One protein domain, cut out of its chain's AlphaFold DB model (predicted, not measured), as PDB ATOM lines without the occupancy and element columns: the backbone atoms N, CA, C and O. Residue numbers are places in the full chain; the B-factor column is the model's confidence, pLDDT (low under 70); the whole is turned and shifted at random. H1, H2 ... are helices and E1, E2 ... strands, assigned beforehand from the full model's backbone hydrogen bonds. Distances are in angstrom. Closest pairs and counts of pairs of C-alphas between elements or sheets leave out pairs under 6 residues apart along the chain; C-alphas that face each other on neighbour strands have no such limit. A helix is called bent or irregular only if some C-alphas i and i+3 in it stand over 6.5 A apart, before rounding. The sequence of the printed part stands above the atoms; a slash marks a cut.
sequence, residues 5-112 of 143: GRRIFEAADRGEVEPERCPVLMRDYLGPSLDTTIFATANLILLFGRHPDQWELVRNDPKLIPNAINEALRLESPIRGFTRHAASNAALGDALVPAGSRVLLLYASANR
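This is residues 5 to 112 of the 143 residues of the protein "Cytochrome P450" of Neisseria gonorrhoeae (UniProt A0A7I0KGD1). An open V: one side is the long helix H2 with H1 folded back on its first end, and the other is a thin two-stranded arm, E1 and E4, which diverges from it. H3 and H4 make the corner, H4 crossing H2 near its last end, while beyond E1 and E4 the small hairpin E2 and E3 makes the tip, where residues 91 to 96 stick out. The printed part has 108 residues, with five named helices and four named strands in the order H1, H2, H3, H4, E1, E2, E3, E4, H5; the class is mostly helix. The two sheets, E1 - E4 and E2 - E3, have two strands each and are antiparallel. The whole is only just extended, close to loose, with a radius of gyration of the C-alphas of 20.0 A, and flat, spanning 53 by 47 by 19 A.

H1, residues 5 to 13, begins with C-alpha 5 at (-36.716, -24.848, 34.924) and is 13.0 A long. H2, residues 19 to 50, is 48.0 A long and ends with C-alpha 50 at (-63.352, -39.042, 11.311). H3 is residues 52 to 60, 12.3 A, and H4 residues 62 to 76, 21.4 A. H2 is only just irregular, with C-alphas 20 and 23 6.9 A apart; H4 is irregular, with C-alphas 63 and 66 7.1 A apart. E1 is residues 82 to 85, 10.5 A; E2 is residues 90 to 92; E3 is residues 95 to 97; E4 is residues 102 to 105, 9.9 A. H5, residues 107 to 110, ends with C-alpha 110 at (-56.509, -51.430, 28.714).

H1 and H2 form a helical hairpin and touch, C-alphas of Ala 12 and Pro 19 closest at 5.4 A, at a shallow tilt of 20 degrees, opposite ways; H2 does so with residues 19 to 26 alone. H2, with residues 40 to 47 alone, touches H4, C-alphas of Leu 44 and Ala 72 closest at 5.5 A, only just about perpendicular at 72 degrees. H3 and H4 touch only at the corner, C-alphas of Val 58 and Leu 64 closest at 5.5 A. E1 and E4 are antiparallel at 148 degrees, with N 84 and O 103 within hydrogen-bond range at 2.8 A. The hairpin E2 and E3 is antiparallel at 146 degrees, with N 92 and O 95 at 2.8 A. H4, with residues 74 to 76 alone, only just touches H5, with 3 pairs of C-alphas within 8 A, those of Glu 76 and Ala 108 closest at 7.0 A. H2 is apart from the four strands and from H5. In H3 every O i to N i+4 pair is within hydrogen-bond range; in H1 4 of 5 are, in H2 23 of 28 and in H4 9 of 11, and H5 is too short for such a pair.

The two farthest C-alphas, of Gly 15 and Asp 53, are 55.3 A apart. The printed part has no cut, and the links between named elements are tight. The mean pLDDT of the printed part is 96.0, and no printed residue is under 70.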
ATOM      1  N   GLY A   5     -38.149 -24.637  35.157       87.75
ATOM      2  CA  GLY A   5     -36.716 -24.848  34.924       87.75
ATOM      3  C   GLY A   5     -35.827 -24.078  35.906       87.75
ATOM      4  O   GLY A   5     -34.858 -24.631  36.413       87.75
ATOM      5  N   ARG A   6     -36.185 -22.833  36.259       90.25
ATOM      6  CA  ARG A   6     -35.447 -22.064  37.273       90.25
ATOM      7  C   ARG A   6     -35.537 -22.716  38.656       90.25
ATOM      8  O   ARG A   6     -34.529 -22.744  39.353       90.25
ATOM      9  N   ARG A   7     -36.689 -23.295  39.016       91.75
ATOM     10  CA  ARG A   7     -36.877 -23.988  40.303       91.75
ATOM     11  C   ARG A   7     -35.946 -25.191  40.475       91.75
ATOM     12  O   ARG A   7     -35.547 -25.455  41.604       91.75
ATOM     13  N   ILE A   8     -35.574 -25.887  39.393       92.94
ATOM     14  CA  ILE A   8     -34.572 -26.967  39.455       92.94
ATOM     15  C   ILE A   8     -33.212 -26.416  39.892       92.94
ATOM     16  O   ILE A   8     -32.587 -26.968  40.790       92.94
ATOM     17  N   PHE A   9     -32.758 -25.324  39.276       93.12
ATOM     18  CA  PHE A   9     -31.473 -24.720  39.633       93.12
ATOM     19  C   PHE A   9     -31.503 -24.096  41.026       93.12
ATOM     20  O   PHE A   9     -30.549 -24.242  41.771       93.12
ATOM     21  N   GLU A  10     -32.618 -23.485  41.426       94.75
ATOM     22  CA  GLU A  10     -32.785 -22.997  42.799       94.75
ATOM     23  C   GLU A  10     -32.767 -24.140  43.823       94.75
ATOM     24  O   GLU A  10     -32.323 -23.937  44.948       94.75
ATOM     25  N   ALA A  11     -33.249 -25.336  43.465       94.56
ATOM     26  CA  ALA A  11     -33.125 -26.522  44.312       94.56
ATOM     27  C   ALA A  11     -31.668 -26.998  44.421       94.56
ATOM     28  O   ALA A  11     -31.240 -27.395  45.503       94.56
ATOM     29  N   ALA A  12     -30.888 -26.890  43.343       95.69
ATOM     30  CA  ALA A  12     -29.453 -27.157  43.390       95.69
ATOM     31  C   ALA A  12     -28.688 -26.120  44.223       95.69
ATOM     32  O   ALA A  12     -27.863 -26.502  45.048       95.69
ATOM     33  N   ASP A  13     -29.036 -24.833  44.112       96.00
ATOM     34  CA  ASP A  13     -28.481 -23.761  44.954       96.00
ATOM     35  C   ASP A  13     -28.738 -24.026  46.457       96.00
ATOM     36  O   ASP A  13     -27.941 -23.634  47.308       96.00
ATOM     37  N   ARG A  14     -29.840 -24.718  46.794       97.06
ATOM     38  CA  ARG A  14     -30.180 -25.152  48.164       97.06
ATOM     39  C   ARG A  14     -29.571 -26.501  48.575       97.06
ATOM     40  O   ARG A  14     -29.767 -26.914  49.714       97.06
ATOM     41  N   GLY A  15     -28.862 -27.195  47.684       96.44
ATOM     42  CA  GLY A  15     -28.288 -28.521  47.947       96.44
ATOM     43  C   GLY A  15     -29.301 -29.675  47.961       96.44
ATOM     44  O   GLY A  15     -28.995 -30.749  48.465       96.44
ATOM     45  N   GLU A  16     -30.511 -29.481  47.425       96.75
ATOM     46  CA  GLU A  16     -31.539 -30.535  47.322       96.75
ATOM     47  C   GLU A  16     -31.310 -31.453  46.108       96.75
ATOM     48  O   GLU A  16     -31.825 -32.572  46.051       96.75
ATOM     49  N   VAL A  17     -30.566 -30.965  45.113       94.88
ATOM     50  CA  VAL A  17     -30.270 -31.649  43.851       94.88
ATOM     51  C   VAL A  17     -28.821 -31.373  43.466       94.88
ATOM     52  O   VAL A  17     -28.393 -30.225  43.466       94.88
ATOM     53  N   GLU A  18     -28.083 -32.407  43.066       96.88
ATOM     54  CA  GLU A  18     -26.737 -32.236  42.502       96.88
ATOM     55  C   GLU A  18     -26.783 -31.369  41.225       96.88
ATOM     56  O   GLU A  18     -27.570 -31.691  40.320       96.88
ATOM     57  N   PRO A  19     -25.958 -30.310  41.090       94.62
ATOM     58  CA  PRO A  19     -25.981 -29.410  39.931       94.62
ATOM     59  C   PRO A  19     -25.878 -30.129  38.577       94.62
ATOM     60  O   PRO A  19     -26.531 -29.750  37.600       94.62
ATOM     61  N   GLU A  20     -25.122 -31.224  38.514       96.12
ATOM     62  CA  GLU A  20     -24.921 -32.039  37.314       96.12
ATOM     63  C   GLU A  20     -26.205 -32.759  36.869       96.12
ATOM     64  O   GLU A  20     -26.329 -33.157  35.708       96.12
ATOM     65  N   ARG A  21     -27.189 -32.920  37.766       95.12
ATOM     66  CA  ARG A  21     -28.495 -33.525  37.457       95.12
ATOM     67  C   ARG A  21     -29.501 -32.524  36.902       95.12
ATOM     68  O   ARG A  21     -30.478 -32.952  36.286       95.12
ATOM     69  N   CYS A  22     -29.282 -31.218  37.061       94.00
ATOM     70  CA  CYS A  22     -30.221 -30.198  36.591       94.00
ATOM     71  C   CYS A  22     -30.557 -30.317  35.089       94.00
ATOM     72  O   CYS A  22     -31.745 -30.268  34.755       94.00
ATOM     73  N   PRO A  23     -29.589 -30.541  34.171       92.94
ATOM     74  CA  PRO A  23     -29.894 -30.722  32.751       92.94
ATOM     75  C   PRO A  23     -30.801 -31.926  32.469       92.94
ATOM     76  O   PRO A  23     -31.704 -31.840  31.635       92.94
ATOM     77  N   VAL A  24     -30.594 -33.037  33.183       93.31
ATOM     78  CA  VAL A  24     -31.402 -34.257  33.036       93.31
ATOM     79  C   VAL A  24     -32.825 -34.021  33.527       93.31
ATOM     80  O   VAL A  24     -33.765 -34.305  32.793       93.31
ATOM     81  N   LEU A  25     -32.995 -33.418  34.706       92.44
ATOM     82  CA  LEU A  25     -34.320 -33.103  35.250       92.44
ATOM     83  C   LEU A  25     -35.102 -32.129  34.360       92.44
ATOM     84  O   LEU A  25     -36.312 -32.273  34.203       92.44
ATOM     85  N   MET A  26     -34.422 -31.161  33.737       91.06
ATOM     86  CA  MET A  26     -35.060 -30.286  32.751       91.06
ATOM     87  C   MET A  26     -35.540 -31.065  31.528       91.06
ATOM     88  O   MET A  26     -36.678 -30.889  31.099       91.06
ATOM     89  N   ARG A  27     -34.693 -31.931  30.964       90.44
ATOM     90  CA  ARG A  27     -35.051 -32.750  29.799       90.44
ATOM     91  C   ARG A  27     -36.214 -33.692  30.110       90.44
ATOM     92  O   ARG A  27     -37.128 -33.801  29.298       90.44
ATOM     93  N   ASP A  28     -36.187 -34.332  31.273       89.56
ATOM     94  CA  ASP A  28     -37.200 -35.300  31.700       89.56
ATOM     95  C   ASP A  28     -38.570 -34.641  31.954       89.56
ATOM     96  O   ASP A  28     -39.581 -35.333  31.992       89.56
ATOM     97  N   TYR A  29     -38.626 -33.309  32.049       86.12
ATOM     98  CA  TYR A  29     -39.867 -32.534  32.029       86.12
ATOM     99  C   TYR A  29     -40.231 -32.049  30.620       86.12
ATOM    100  O   TYR A  29     -41.352 -32.244  30.153       86.12
ATOM    101  N   LEU A  30     -39.274 -31.430  29.920       88.25
ATOM    102  CA  LEU A  30     -39.511 -30.802  28.620       88.25
ATOM    103  C   LEU A  30     -39.919 -31.814  27.548       88.25
ATOM    104  O   LEU A  30     -40.875 -31.562  26.821       88.25
ATOM    105  N   GLY A  31     -39.237 -32.959  27.480       87.44
ATOM    106  CA  GLY A  31     -39.531 -34.014  26.510       87.44
ATOM    107  C   GLY A  31     -40.990 -34.475  26.573       87.44
ATOM    108  O   GLY A  31     -41.732 -34.253  25.615       87.44
ATOM    109  N   PRO A  32     -41.445 -35.055  27.702       89.25
ATOM    110  CA  PRO A  32     -42.825 -35.504  27.810       89.25
ATOM    111  C   PRO A  32     -43.840 -34.356  27.734       89.25
ATOM    112  O   PRO A  32     -44.930 -34.590  27.236       89.25
ATOM    113  N   SER A  33     -43.514 -33.116  28.132       90.69
ATOM    114  CA  SER A  33     -44.479 -31.999  28.053       90.69
ATOM    115  C   SER A  33     -44.893 -31.606  26.629       90.69
ATOM    116  O   SER A  33     -45.968 -31.030  26.430       90.69
ATOM    117  N   LEU A  34     -44.048 -31.905  25.640       93.38
ATOM    118  CA  LEU A  34     -44.251 -31.500  24.254       93.38
ATOM    119  C   LEU A  34     -44.940 -32.610  23.466       93.38
ATOM    120  O   LEU A  34     -46.098 -32.455  23.071       93.38
ATOM    121  N   ASP A  35     -44.259 -33.740  23.280       93.94
ATOM    122  CA  ASP A  35     -44.689 -34.776  22.337       93.94
ATOM    123  C   ASP A  35     -46.066 -35.344  22.698       93.94
ATOM    124  O   ASP A  35     -46.928 -35.486  21.828       93.94
ATOM    125  N   THR A  36     -46.342 -35.596  23.983       95.69
ATOM    126  CA  THR A  36     -47.642 -36.156  24.388       95.69
ATOM    127  C   THR A  36     -48.786 -35.179  24.156       95.69
ATOM    128  O   THR A  36     -49.870 -35.597  23.753       95.69
ATOM    129  N   THR A  37     -48.552 -33.883  24.377       96.62
ATOM    130  CA  THR A  37     -49.544 -32.820  24.172       96.62
ATOM    131  C   THR A  37     -49.804 -32.592  22.684       96.62
ATOM    132  O   THR A  37     -50.960 -32.470  22.269       96.62
ATOM    133  N   ILE A  38     -48.742 -32.598  21.870       97.31
ATOM    134  CA  ILE A  38     -48.827 -32.515  20.407       97.31
ATOM    135  C   ILE A  38     -49.658 -33.686  19.877       97.31
ATOM    136  O   ILE A  38     -50.638 -33.467  19.164       97.31
ATOM    137  N   PHE A  39     -49.330 -34.919  20.276       97.25
ATOM    138  CA  PHE A  39     -50.070 -36.102  19.840       97.25
ATOM    139  C   PHE A  39     -51.510 -36.117  20.353       97.25
ATOM    140  O   PHE A  39     -52.407 -36.423  19.575       97.25
ATOM    141  N   ALA A  40     -51.773 -35.746  21.611       97.38
ATOM    142  CA  ALA A  40     -53.140 -35.656  22.134       97.38
ATOM    143  C   ALA A  40     -54.000 -34.688  21.309       97.38
ATOM    144  O   ALA A  40     -55.120 -35.022  20.922       97.38
ATOM    145  N   THR A  41     -53.449 -33.514  20.991       98.19
ATOM    146  CA  THR A  41     -54.132 -32.491  20.190       98.19
ATOM    147  C   THR A  41     -54.386 -32.986  18.767       98.19
ATOM    148  O   THR A  41     -55.510 -32.905  18.275       98.19
ATOM    149  N   ALA A  42     -53.362 -33.546  18.117       98.38
ATOM    150  CA  ALA A  42     -53.474 -34.083  16.765       98.38
ATOM    151  C   ALA A  42     -54.497 -35.229  16.682       98.38
ATOM    152  O   ALA A  42     -55.315 -35.260  15.764       98.38
ATOM    153  N   ASN A  43     -54.501 -36.125  17.670       98.19
ATOM    154  CA  ASN A  43     -55.442 -37.235  17.764       98.19
ATOM    155  C   ASN A  43     -56.883 -36.755  17.951       98.19
ATOM    156  O   ASN A  43     -57.779 -37.261  17.283       98.19
ATOM    157  N   LEU A  44     -57.118 -35.752  18.800       98.38
ATOM    158  CA  LEU A  44     -58.452 -35.172  18.971       98.38
ATOM    159  C   LEU A  44     -58.969 -34.549  17.664       98.38
ATOM    160  O   LEU A  44     -60.111 -34.787  17.278       98.38
ATOM    161  N   ILE A  45     -58.116 -33.801  16.953       98.50
ATOM    162  CA  ILE A  45     -58.454 -33.223  15.643       98.50
ATOM    163  C   ILE A  45     -58.775 -34.334  14.633       98.50
ATOM    164  O   ILE A  45     -59.779 -34.253  13.925       98.50
ATOM    165  N   LEU A  46     -57.956 -35.389  14.589       98.62
ATOM    166  CA  LEU A  46     -58.171 -36.540  13.712       98.62
ATOM    167  C   LEU A  46     -59.499 -37.246  14.013       98.62
ATOM    168  O   LEU A  46     -60.239 -37.565  13.083       98.62
ATOM    169  N   LEU A  47     -59.811 -37.477  15.290       98.62
ATOM    170  CA  LEU A  47     -61.056 -38.116  15.715       98.62
ATOM    171  C   LEU A  47     -62.270 -37.275  15.324       98.62
ATOM    172  O   LEU A  47     -63.201 -37.807  14.731       98.62
ATOM    173  N   PHE A  48     -62.251 -35.959  15.537       98.69
ATOM    174  CA  PHE A  48     -63.337 -35.100  15.055       98.69
ATOM    175  C   PHE A  48     -63.469 -35.097  13.529       98.69
ATOM    176  O   PHE A  48     -64.587 -35.094  13.018       98.69
ATOM    177  N   GLY A  49     -62.354 -35.163  12.795       98.50
ATOM    178  CA  GLY A  49     -62.375 -35.295  11.336       98.50
ATOM    179  C   GLY A  49     -62.971 -36.622  10.848       98.50
ATOM    180  O   GLY A  49     -63.604 -36.659   9.796       98.50
ATOM    181  N   ARG A  50     -62.796 -37.709  11.612       98.50
ATOM    182  CA  ARG A  50     -63.352 -39.042  11.311       98.50
ATOM    183  C   ARG A  50     -64.778 -39.243  11.824       98.50
ATOM    184  O   ARG A  50     -65.484 -40.100  11.301       98.50
ATOM    185  N   HIS A  51     -65.199 -38.449  12.807       98.56
ATOM    186  CA  HIS A  51     -66.507 -38.524  13.455       98.56
ATOM    187  C   HIS A  51     -67.192 -37.145  13.473       98.56
ATOM    188  O   HIS A  51     -67.306 -36.521  14.537       98.56
ATOM    189  N   PRO A  52     -67.637 -36.627  12.308       98.50
ATOM    190  CA  PRO A  52     -68.254 -35.304  12.225       98.50
ATOM    191  C   PRO A  52     -69.494 -35.155  13.112       98.50
ATOM    192  O   PRO A  52     -69.722 -34.082  13.660       98.50
ATOM    193  N   ASP A  53     -70.255 -36.232  13.314       98.56
ATOM    194  CA  ASP A  53     -71.397 -36.267  14.230       98.56
ATOM    195  C   ASP A  53     -70.971 -35.927  15.667       98.56
ATOM    196  O   ASP A  53     -71.606 -35.107  16.327       98.56
ATOM    197  N   GLN A  54     -69.849 -36.478  16.138       98.56
ATOM    198  CA  GLN A  54     -69.308 -36.190  17.467       98.56
ATOM    199  C   GLN A  54     -68.809 -34.745  17.581       98.56
ATOM    200  O   GLN A  54     -68.993 -34.105  18.619       98.56
ATOM    201  N   TRP A  55     -68.219 -34.204  16.512       98.56
ATOM    202  CA  TRP A  55     -67.831 -32.795  16.447       98.56
ATOM    203  C   TRP A  55     -69.042 -31.859  16.550       98.56
ATOM    204  O   TRP A  55     -69.014 -30.894  17.319       98.56
ATOM    205  N   GLU A  56     -70.129 -32.151  15.834       98.69
ATOM    206  CA  GLU A  56     -71.350 -31.344  15.885       98.69
ATOM    207  C   GLU A  56     -71.951 -31.285  17.289       98.69
ATOM    208  O   GLU A  56     -72.412 -30.225  17.715       98.69
ATOM    209  N   LEU A  57     -71.891 -32.388  18.040       98.56
ATOM    210  CA  LEU A  57     -72.337 -32.420  19.433       98.56
ATOM    211  C   LEU A  57     -71.545 -31.456  20.313       98.56
ATOM    212  O   LEU A  57     -72.148 -30.673  21.042       98.56
ATOM    213  N   VAL A  58     -70.213 -31.485  20.229       98.31
ATOM    214  CA  VAL A  58     -69.344 -30.598  21.020       98.31
ATOM    215  C   VAL A  58     -69.516 -29.138  20.600       98.31
ATOM    216  O   VAL A  58     -69.513 -28.249  21.449       98.31
ATOM    217  N   ARG A  59     -69.721 -28.874  19.303       98.31
ATOM    218  CA  ARG A  59     -70.006 -27.525  18.792       98.31
ATOM    219  C   ARG A  59     -71.326 -26.971  19.337       98.31
ATOM    220  O   ARG A  59     -71.398 -25.785  19.646       98.31
ATOM    221  N   ASN A  60     -72.351 -27.815  19.450       98.56
ATOM    222  CA  ASN A  60     -73.668 -27.427  19.961       98.56
ATOM    223  C   ASN A  60     -73.714 -27.349  21.498       98.56
ATOM    224  O   ASN A  60     -74.485 -26.562  22.041       98.56
ATOM    225  N   ASP A  61     -72.893 -28.137  22.196       98.38
ATOM    226  CA  ASP A  61     -72.746 -28.096  23.652       98.38
ATOM    227  C   ASP A  61     -71.261 -28.114  24.072       98.38
ATOM    228  O   ASP A  61     -70.687 -29.181  24.328       98.38
ATOM    229  N   PRO A  62     -70.631 -26.931  24.218       98.06
ATOM    230  CA  PRO A  62     -69.233 -26.813  24.637       98.06
ATOM    231  C   PRO A  62     -68.925 -27.418  26.013       98.06
ATOM    232  O   PRO A  62     -67.757 -27.640  26.336       98.06
ATOM    233  N   LYS A  63     -69.938 -27.737  26.834       98.00
ATOM    234  CA  LYS A  63     -69.728 -28.442  28.109       98.00
ATOM    235  C   LYS A  63     -69.195 -29.863  27.909       98.00
ATOM    236  O   LYS A  63     -68.661 -30.438  28.854       98.00
ATOM    237  N   LEU A  64     -69.294 -30.418  26.698       98.12
ATOM    238  CA  LEU A  64     -68.743 -31.727  26.342       98.12
ATOM    239  C   LEU A  64     -67.226 -31.708  26.098       98.12
ATOM    240  O   LEU A  64     -66.619 -32.777  26.079       98.12
ATOM    241  N   ILE A  65     -66.589 -30.536  25.956       97.75
ATOM    242  CA  ILE A  65     -65.151 -30.422  25.640       97.75
ATOM    243  C   ILE A  65     -64.262 -31.218  26.613       97.75
ATOM    244  O   ILE A  65     -63.453 -32.015  26.129       97.75
ATOM    245  N   PRO A  66     -64.389 -31.092  27.953       96.94
ATOM    246  CA  PRO A  66     -63.545 -31.856  28.872       96.94
ATOM    247  C   PRO A  66     -63.677 -33.366  28.664       96.94
ATOM    248  O   PRO A  66     -62.695 -34.100  28.737       96.94
ATOM    249  N   ASN A  67     -64.886 -33.838  28.369       97.06
ATOM    250  CA  ASN A  67     -65.143 -35.255  28.183       97.06
ATOM    251  C   ASN A  67     -64.645 -35.761  26.819       97.06
ATOM    252  O   ASN A  67     -64.073 -36.842  26.753       97.06
ATOM    253  N   ALA A  68     -64.757 -34.953  25.762       98.06
ATOM    254  CA  ALA A  68     -64.179 -35.254  24.453       98.06
ATOM    255  C   ALA A  68     -62.648 -35.395  24.507       98.06
ATOM    256  O   ALA A  68     -62.093 -36.294  23.879       98.06
ATOM    257  N   ILE A  69     -61.969 -34.551  25.297       98.00
ATOM    258  CA  ILE A  69     -60.518 -34.654  25.522       98.00
ATOM    259  C   ILE A  69     -60.172 -35.983  26.207       98.00
ATOM    260  O   ILE A  69     -59.296 -36.702  25.728       98.00
ATOM    261  N   ASN A  70     -60.875 -36.334  27.291       98.12
ATOM    262  CA  ASN A  70     -60.663 -37.616  27.975       98.12
ATOM    263  C   ASN A  70     -60.943 -38.799  27.035       98.12
ATOM    264  O   ASN A  70     -60.153 -39.735  26.959       98.12
ATOM    265  N   GLU A  71     -62.020 -38.752  26.253       98.50
ATOM    266  CA  GLU A  71     -62.341 -39.836  25.325       98.50
ATOM    267  C   GLU A  71     -61.280 -40.002  24.224       98.50
ATOM    268  O   GLU A  71     -60.897 -41.127  23.890       98.50
ATOM    269  N   ALA A  72     -60.735 -38.901  23.701       98.25
ATOM    270  CA  ALA A  72     -59.635 -38.952  22.741       98.25
ATOM    271  C   ALA A  72     -58.347 -39.521  23.356       98.25
ATOM    272  O   ALA A  72     -57.658 -40.327  22.725       98.25
ATOM    273  N   LEU A  73     -58.029 -39.156  24.602       98.12
ATOM    274  CA  LEU A  73     -56.891 -39.713  25.341       98.12
ATOM    275  C   LEU A  73     -57.071 -41.206  25.631       98.12
ATOM    276  O   LEU A  73     -56.109 -41.968  25.498       98.12
ATOM    277  N   ARG A  74     -58.290 -41.644  25.965       98.25
ATOM    278  CA  ARG A  74     -58.628 -43.061  26.117       98.25
ATOM    279  C   ARG A  74     -58.356 -43.805  24.813       98.25
ATOM    280  O   ARG A  74     -57.547 -44.731  24.804       98.25
ATOM    281  N   LEU A  75     -58.984 -43.390  23.713       97.75
ATOM    282  CA  LEU A  75     -58.873 -44.102  22.444       97.75
ATOM    283  C   LEU A  75     -57.466 -44.056  21.864       97.75
ATOM    284  O   LEU A  75     -56.904 -45.100  21.554       97.75
ATOM    285  N   GLU A  76     -56.848 -42.896  21.710       96.88
ATOM    286  CA  GLU A  76     -55.583 -42.852  20.972       96.88
ATOM    287  C   GLU A  76     -54.363 -43.049  21.872       96.88
ATOM    288  O   GLU A  76     -53.400 -43.686  21.442       96.88
ATOM    289  N   SER A  77     -54.438 -42.629  23.142       95.62
ATOM    290  CA  SER A  77     -53.381 -42.791  24.157       95.62
ATOM    291  C   SER A  77     -51.986 -42.403  23.633       95.62
ATOM    292  O   SER A  77     -51.242 -43.284  23.193       95.62
ATOM    293  N   PRO A  78     -51.590 -41.112  23.709       95.38
ATOM    294  CA  PRO A  78     -50.301 -40.628  23.199       95.38
ATOM    295  C   PRO A  78     -49.106 -41.482  23.630       95.38
ATOM    296  O   PRO A  78     -48.247 -41.818  22.818       95.38
ATOM    297  N   ILE A  79     -49.097 -41.906  24.897       95.31
ATOM    298  CA  ILE A  79     -48.222 -42.973  25.368       95.31
ATOM    299  C   ILE A  79     -49.019 -44.274  25.401       95.31
ATOM    300  O   ILE A  79     -49.911 -44.466  26.228       95.31
ATOM    301  N   ARG A  80     -48.660 -45.198  24.509       95.12
ATOM    302  CA  ARG A  80     -49.352 -46.485  24.344       95.12
ATOM    303  C   ARG A  80     -49.067 -47.467  25.484       95.12
ATOM    304  O   ARG A  80     -49.882 -48.353  25.739       95.12
ATOM    305  N   GLY A  81     -47.932 -47.313  26.164       96.12
ATOM    306  CA  GLY A  81     -47.569 -48.118  27.321       96.12
ATOM    307  C   GLY A  81     -46.233 -47.733  27.950       96.12
ATOM    308  O   GLY A  81     -45.424 -47.030  27.349       96.12
ATOM    309  N   PHE A  82     -46.001 -48.228  29.165       95.75
ATOM    310  CA  PHE A  82     -44.753 -48.057  29.910       95.75
ATOM    311  C   PHE A  82     -44.249 -49.389  30.443       95.75
ATOM    312  O   PHE A  82     -45.032 -50.278  30.771       95.75
ATOM    313  N   THR A  83     -42.934 -49.506  30.612       96.88
ATOM    314  CA  THR A  83     -42.350 -50.699  31.226       96.88
ATOM    315  C   THR A  83     -42.142 -50.551  32.729       96.88
ATOM    316  O   THR A  83     -41.923 -49.447  33.237       96.88
ATOM    317  N   ARG A  84     -42.149 -51.677  33.437       96.50
ATOM    318  CA  ARG A  84     -41.708 -51.833  34.828       96.50
ATOM    319  C   ARG A  84     -40.693 -52.966  34.920       96.50
ATOM    320  O   ARG A  84     -40.667 -53.845  34.064       96.50
ATOM    321  N   HIS A  85     -39.870 -52.926  35.958       97.56
ATOM    322  CA  HIS A  85     -38.953 -54.001  36.315       97.56
ATOM    323  C   HIS A  85     -39.483 -54.682  37.581       97.56
ATOM    324  O   HIS A  85     -39.757 -54.006  38.573       97.56
ATOM    325  N   ALA A  86     -39.679 -55.998  37.533       97.62
ATOM    326  CA  ALA A  86     -40.157 -56.779  38.665       97.62
ATOM    327  C   ALA A  86     -39.040 -56.938  39.708       97.62
ATOM    328  O   ALA A  86     -38.088 -57.685  39.500       97.62
ATOM    329  N   ALA A  87     -39.159 -56.241  40.841       97.62
ATOM    330  CA  ALA A  87     -38.179 -56.316  41.929       97.62
ATOM    331  C   ALA A  87     -38.204 -57.661  42.682       97.62
ATOM    332  O   ALA A  87     -37.236 -58.025  43.344       97.62
ATOM    333  N   SER A  88     -39.314 -58.392  42.598       97.94
ATOM    334  CA  SER A  88     -39.514 -59.712  43.196       97.94
ATOM    335  C   SER A  88     -40.503 -60.523  42.353       97.94
ATOM    336  O   SER A  88     -41.122 -59.979  41.434       97.94
ATOM    337  N   ASN A  89     -40.636 -61.819  42.649       97.81
ATOM    338  CA  ASN A  89     -41.662 -62.656  42.031       97.81
ATOM    339  C   ASN A  89     -43.051 -62.104  42.387       97.81
ATOM    340  O   ASN A  89     -43.342 -61.896  43.563       97.81
ATOM    341  N   ALA A  90     -43.909 -61.899  41.390       96.75
ATOM    342  CA  ALA A  90     -45.248 -61.347  41.574       96.75
ATOM    343  C   ALA A  90     -46.289 -62.139  40.777       96.75
ATOM    344  O   ALA A  90     -46.050 -62.501  39.628       96.75
ATOM    345  N   ALA A  91     -47.456 -62.382  41.372       96.69
ATOM    346  CA  ALA A  91     -48.609 -62.920  40.655       96.69
ATOM    347  C   ALA A  91     -49.410 -61.774  40.012       96.69
ATOM    348  O   ALA A  91     -49.680 -60.764  40.664       96.69
ATOM    349  N   LEU A  92     -49.794 -61.930  38.745       92.75
ATOM    350  CA  LEU A  92     -50.629 -60.996  37.991       92.75
ATOM    351  C   LEU A  92     -51.741 -61.776  37.281       92.75
ATOM    352  O   LEU A  92     -51.518 -62.369  36.225       92.75
ATOM    353  N   GLY A  93     -52.939 -61.777  37.868       89.81
ATOM    354  CA  GLY A  93     -53.989 -62.708  37.455       89.81
ATOM    355  C   GLY A  93     -53.485 -64.145  37.586       89.81
ATOM    356  O   GLY A  93     -52.912 -64.502  38.615       89.81
ATOM    357  N   ASP A  94     -53.618 -64.924  36.517       93.06
ATOM    358  CA  ASP A  94     -53.155 -66.317  36.469       93.06
ATOM    359  C   ASP A  94     -51.666 -66.457  36.089       93.06
ATOM    360  O   ASP A  94     -51.140 -67.568  36.011       93.06
ATOM    361  N   ALA A  95     -50.961 -65.346  35.837       94.81
ATOM    362  CA  ALA A  95     -49.555 -65.355  35.444       94.81
ATOM    363  C   ALA A  95     -48.615 -65.128  36.637       94.81
ATOM    364  O   ALA A  95     -48.844 -64.257  37.476       94.81
ATOM    365  N   LEU A  96     -47.493 -65.852  36.665       97.38
ATOM    366  CA  LEU A  96     -46.364 -65.565  37.550       97.38
ATOM    367  C   LEU A  96     -45.313 -64.750  36.787       97.38
ATOM    368  O   LEU A  96     -44.801 -65.197  35.762       97.38
ATOM    369  N   VAL A  97     -44.966 -63.577  37.310       97.75
ATOM    370  CA  VAL A  97     -43.891 -62.714  36.813       97.75
ATOM    371  C   VAL A  97     -42.658 -62.915  37.697       97.75
ATOM    372  O   VAL A  97     -42.682 -62.506  38.859       97.75
ATOM    373  N   PRO A  98     -41.570 -63.522  37.193       98.06
ATOM    374  CA  PRO A  98     -40.342 -63.684  37.965       98.06
ATOM    375  C   PRO A  98     -39.652 -62.349  38.273       98.06
ATOM    376  O   PRO A  98     -39.691 -61.417  37.460       98.06
ATOM    377  N   ALA A  99     -38.942 -62.286  39.399       98.25
ATOM    378  CA  ALA A  99     -38.006 -61.211  39.711       98.25
ATOM    379  C   ALA A  99     -36.998 -61.027  38.563       98.25
ATOM    380  O   ALA A  99     -36.554 -62.001  37.957       98.25
ATOM    381  N   GLY A 100     -36.642 -59.784  38.246       97.94
ATOM    382  CA  GLY A 100     -35.771 -59.471  37.109       97.94
ATOM    383  C   GLY A 100     -36.516 -59.225  35.791       97.94
ATOM    384  O   GLY A 100     -35.948 -58.672  34.849       97.94
ATOM    385  N   SER A 101     -37.795 -59.604  35.697       98.00
ATOM    386  CA  SER A 101     -38.557 -59.478  34.450       98.00
ATOM    387  C   SER A 101     -38.883 -58.025  34.116       98.00
ATOM    388  O   SER A 101     -39.254 -57.232  34.987       98.00
ATOM    389  N   ARG A 102     -38.836 -57.683  32.823       97.50
ATOM    390  CA  ARG A 102     -39.380 -56.422  32.308       97.50
ATOM    391  C   ARG A 102     -40.819 -56.640  31.847       97.50
ATOM    392  O   ARG A 102     -41.067 -57.431  30.947       97.50
ATOM    393  N   VAL A 103     -41.758 -55.914  32.446       96.44
ATOM    394  CA  VAL A 103     -43.196 -56.005  32.152       96.44
ATOM    395  C   VAL A 103     -43.633 -54.757  31.400       96.44
ATOM    396  O   VAL A 103     -43.322 -53.650  31.836       96.44
ATOM    397  N   LEU A 104     -44.351 -54.914  30.288       96.31
ATOM    398  CA  LEU A 104     -44.952 -53.805  29.545       96.31
ATOM    399  C   LEU A 104     -46.427 -53.650  29.928       96.31
ATOM    400  O   LEU A 104     -47.225 -54.560  29.732       96.31
ATOM    401  N   LEU A 105     -46.788 -52.477  30.442       95.81
ATOM    402  CA  LEU A 105     -48.167 -52.081  30.711       95.81
ATOM    403  C   LEU A 105     -48.724 -51.386  29.464       95.81
ATOM    404  O   LEU A 105     -48.347 -50.251  29.175       95.81
ATOM    405  N   LEU A 106     -49.594 -52.065  28.716       97.06
ATOM    406  CA  LEU A 106     -50.188 -51.556  27.475       97.06
ATOM    407  C   LEU A 106     -51.465 -50.748  27.751       97.06
ATOM    408  O   LEU A 106     -52.577 -51.264  27.638       97.06
ATOM    409  N   TYR A 107     -51.314 -49.464  28.081       97.56
ATOM    410  CA  TYR A 107     -52.439 -48.553  28.333       97.56
ATOM    411  C   TYR A 107     -53.426 -48.502  27.173       97.56
ATOM    412  O   TYR A 107     -54.630 -48.522  27.394       97.56
ATOM    413  N   ALA A 108     -52.930 -48.505  25.936       97.31
ATOM    414  CA  ALA A 108     -53.783 -48.470  24.756       97.31
ATOM    415  C   ALA A 108     -54.730 -49.675  24.626       97.31
ATOM    416  O   ALA A 108     -55.818 -49.533  24.067       97.31
ATOM    417  N   SER A 109     -54.307 -50.844  25.122       97.75
ATOM    418  CA  SER A 109     -55.142 -52.048  25.179       97.75
ATOM    419  C   SER A 109     -56.119 -51.960  26.348       97.75
ATOM    420  O   SER A 109     -57.314 -52.131  26.149       97.75
ATOM    421  N   ALA A 110     -55.648 -51.586  27.540       97.38
ATOM    422  CA  ALA A 110     -56.509 -51.430  28.714       97.38
ATOM    423  C   ALA A 110     -57.592 -50.346  28.530       97.38
ATOM    424  O   ALA A 110     -58.712 -50.470  29.018       97.38
ATOM    425  N   ASN A 111     -57.297 -49.294  27.767       98.06
ATOM    426  CA  ASN A 111     -58.263 -48.263  27.406       98.06
ATOM    427  C   ASN A 111     -59.316 -48.728  26.391       98.06
ATOM    428  O   ASN A 111     -60.268 -47.994  26.153       98.06
ATOM    429  N   ARG A 112     -59.175 -49.929  25.823       97.88
ATOM    430  CA  ARG A 112     -60.149 -50.603  24.948       97.88
ATOM    431  C   ARG A 112     -60.705 -51.891  25.550       97.88
ATOM    432  O   ARG A 112     -61.390 -52.634  24.867       97.88
TER     433      ARG A 112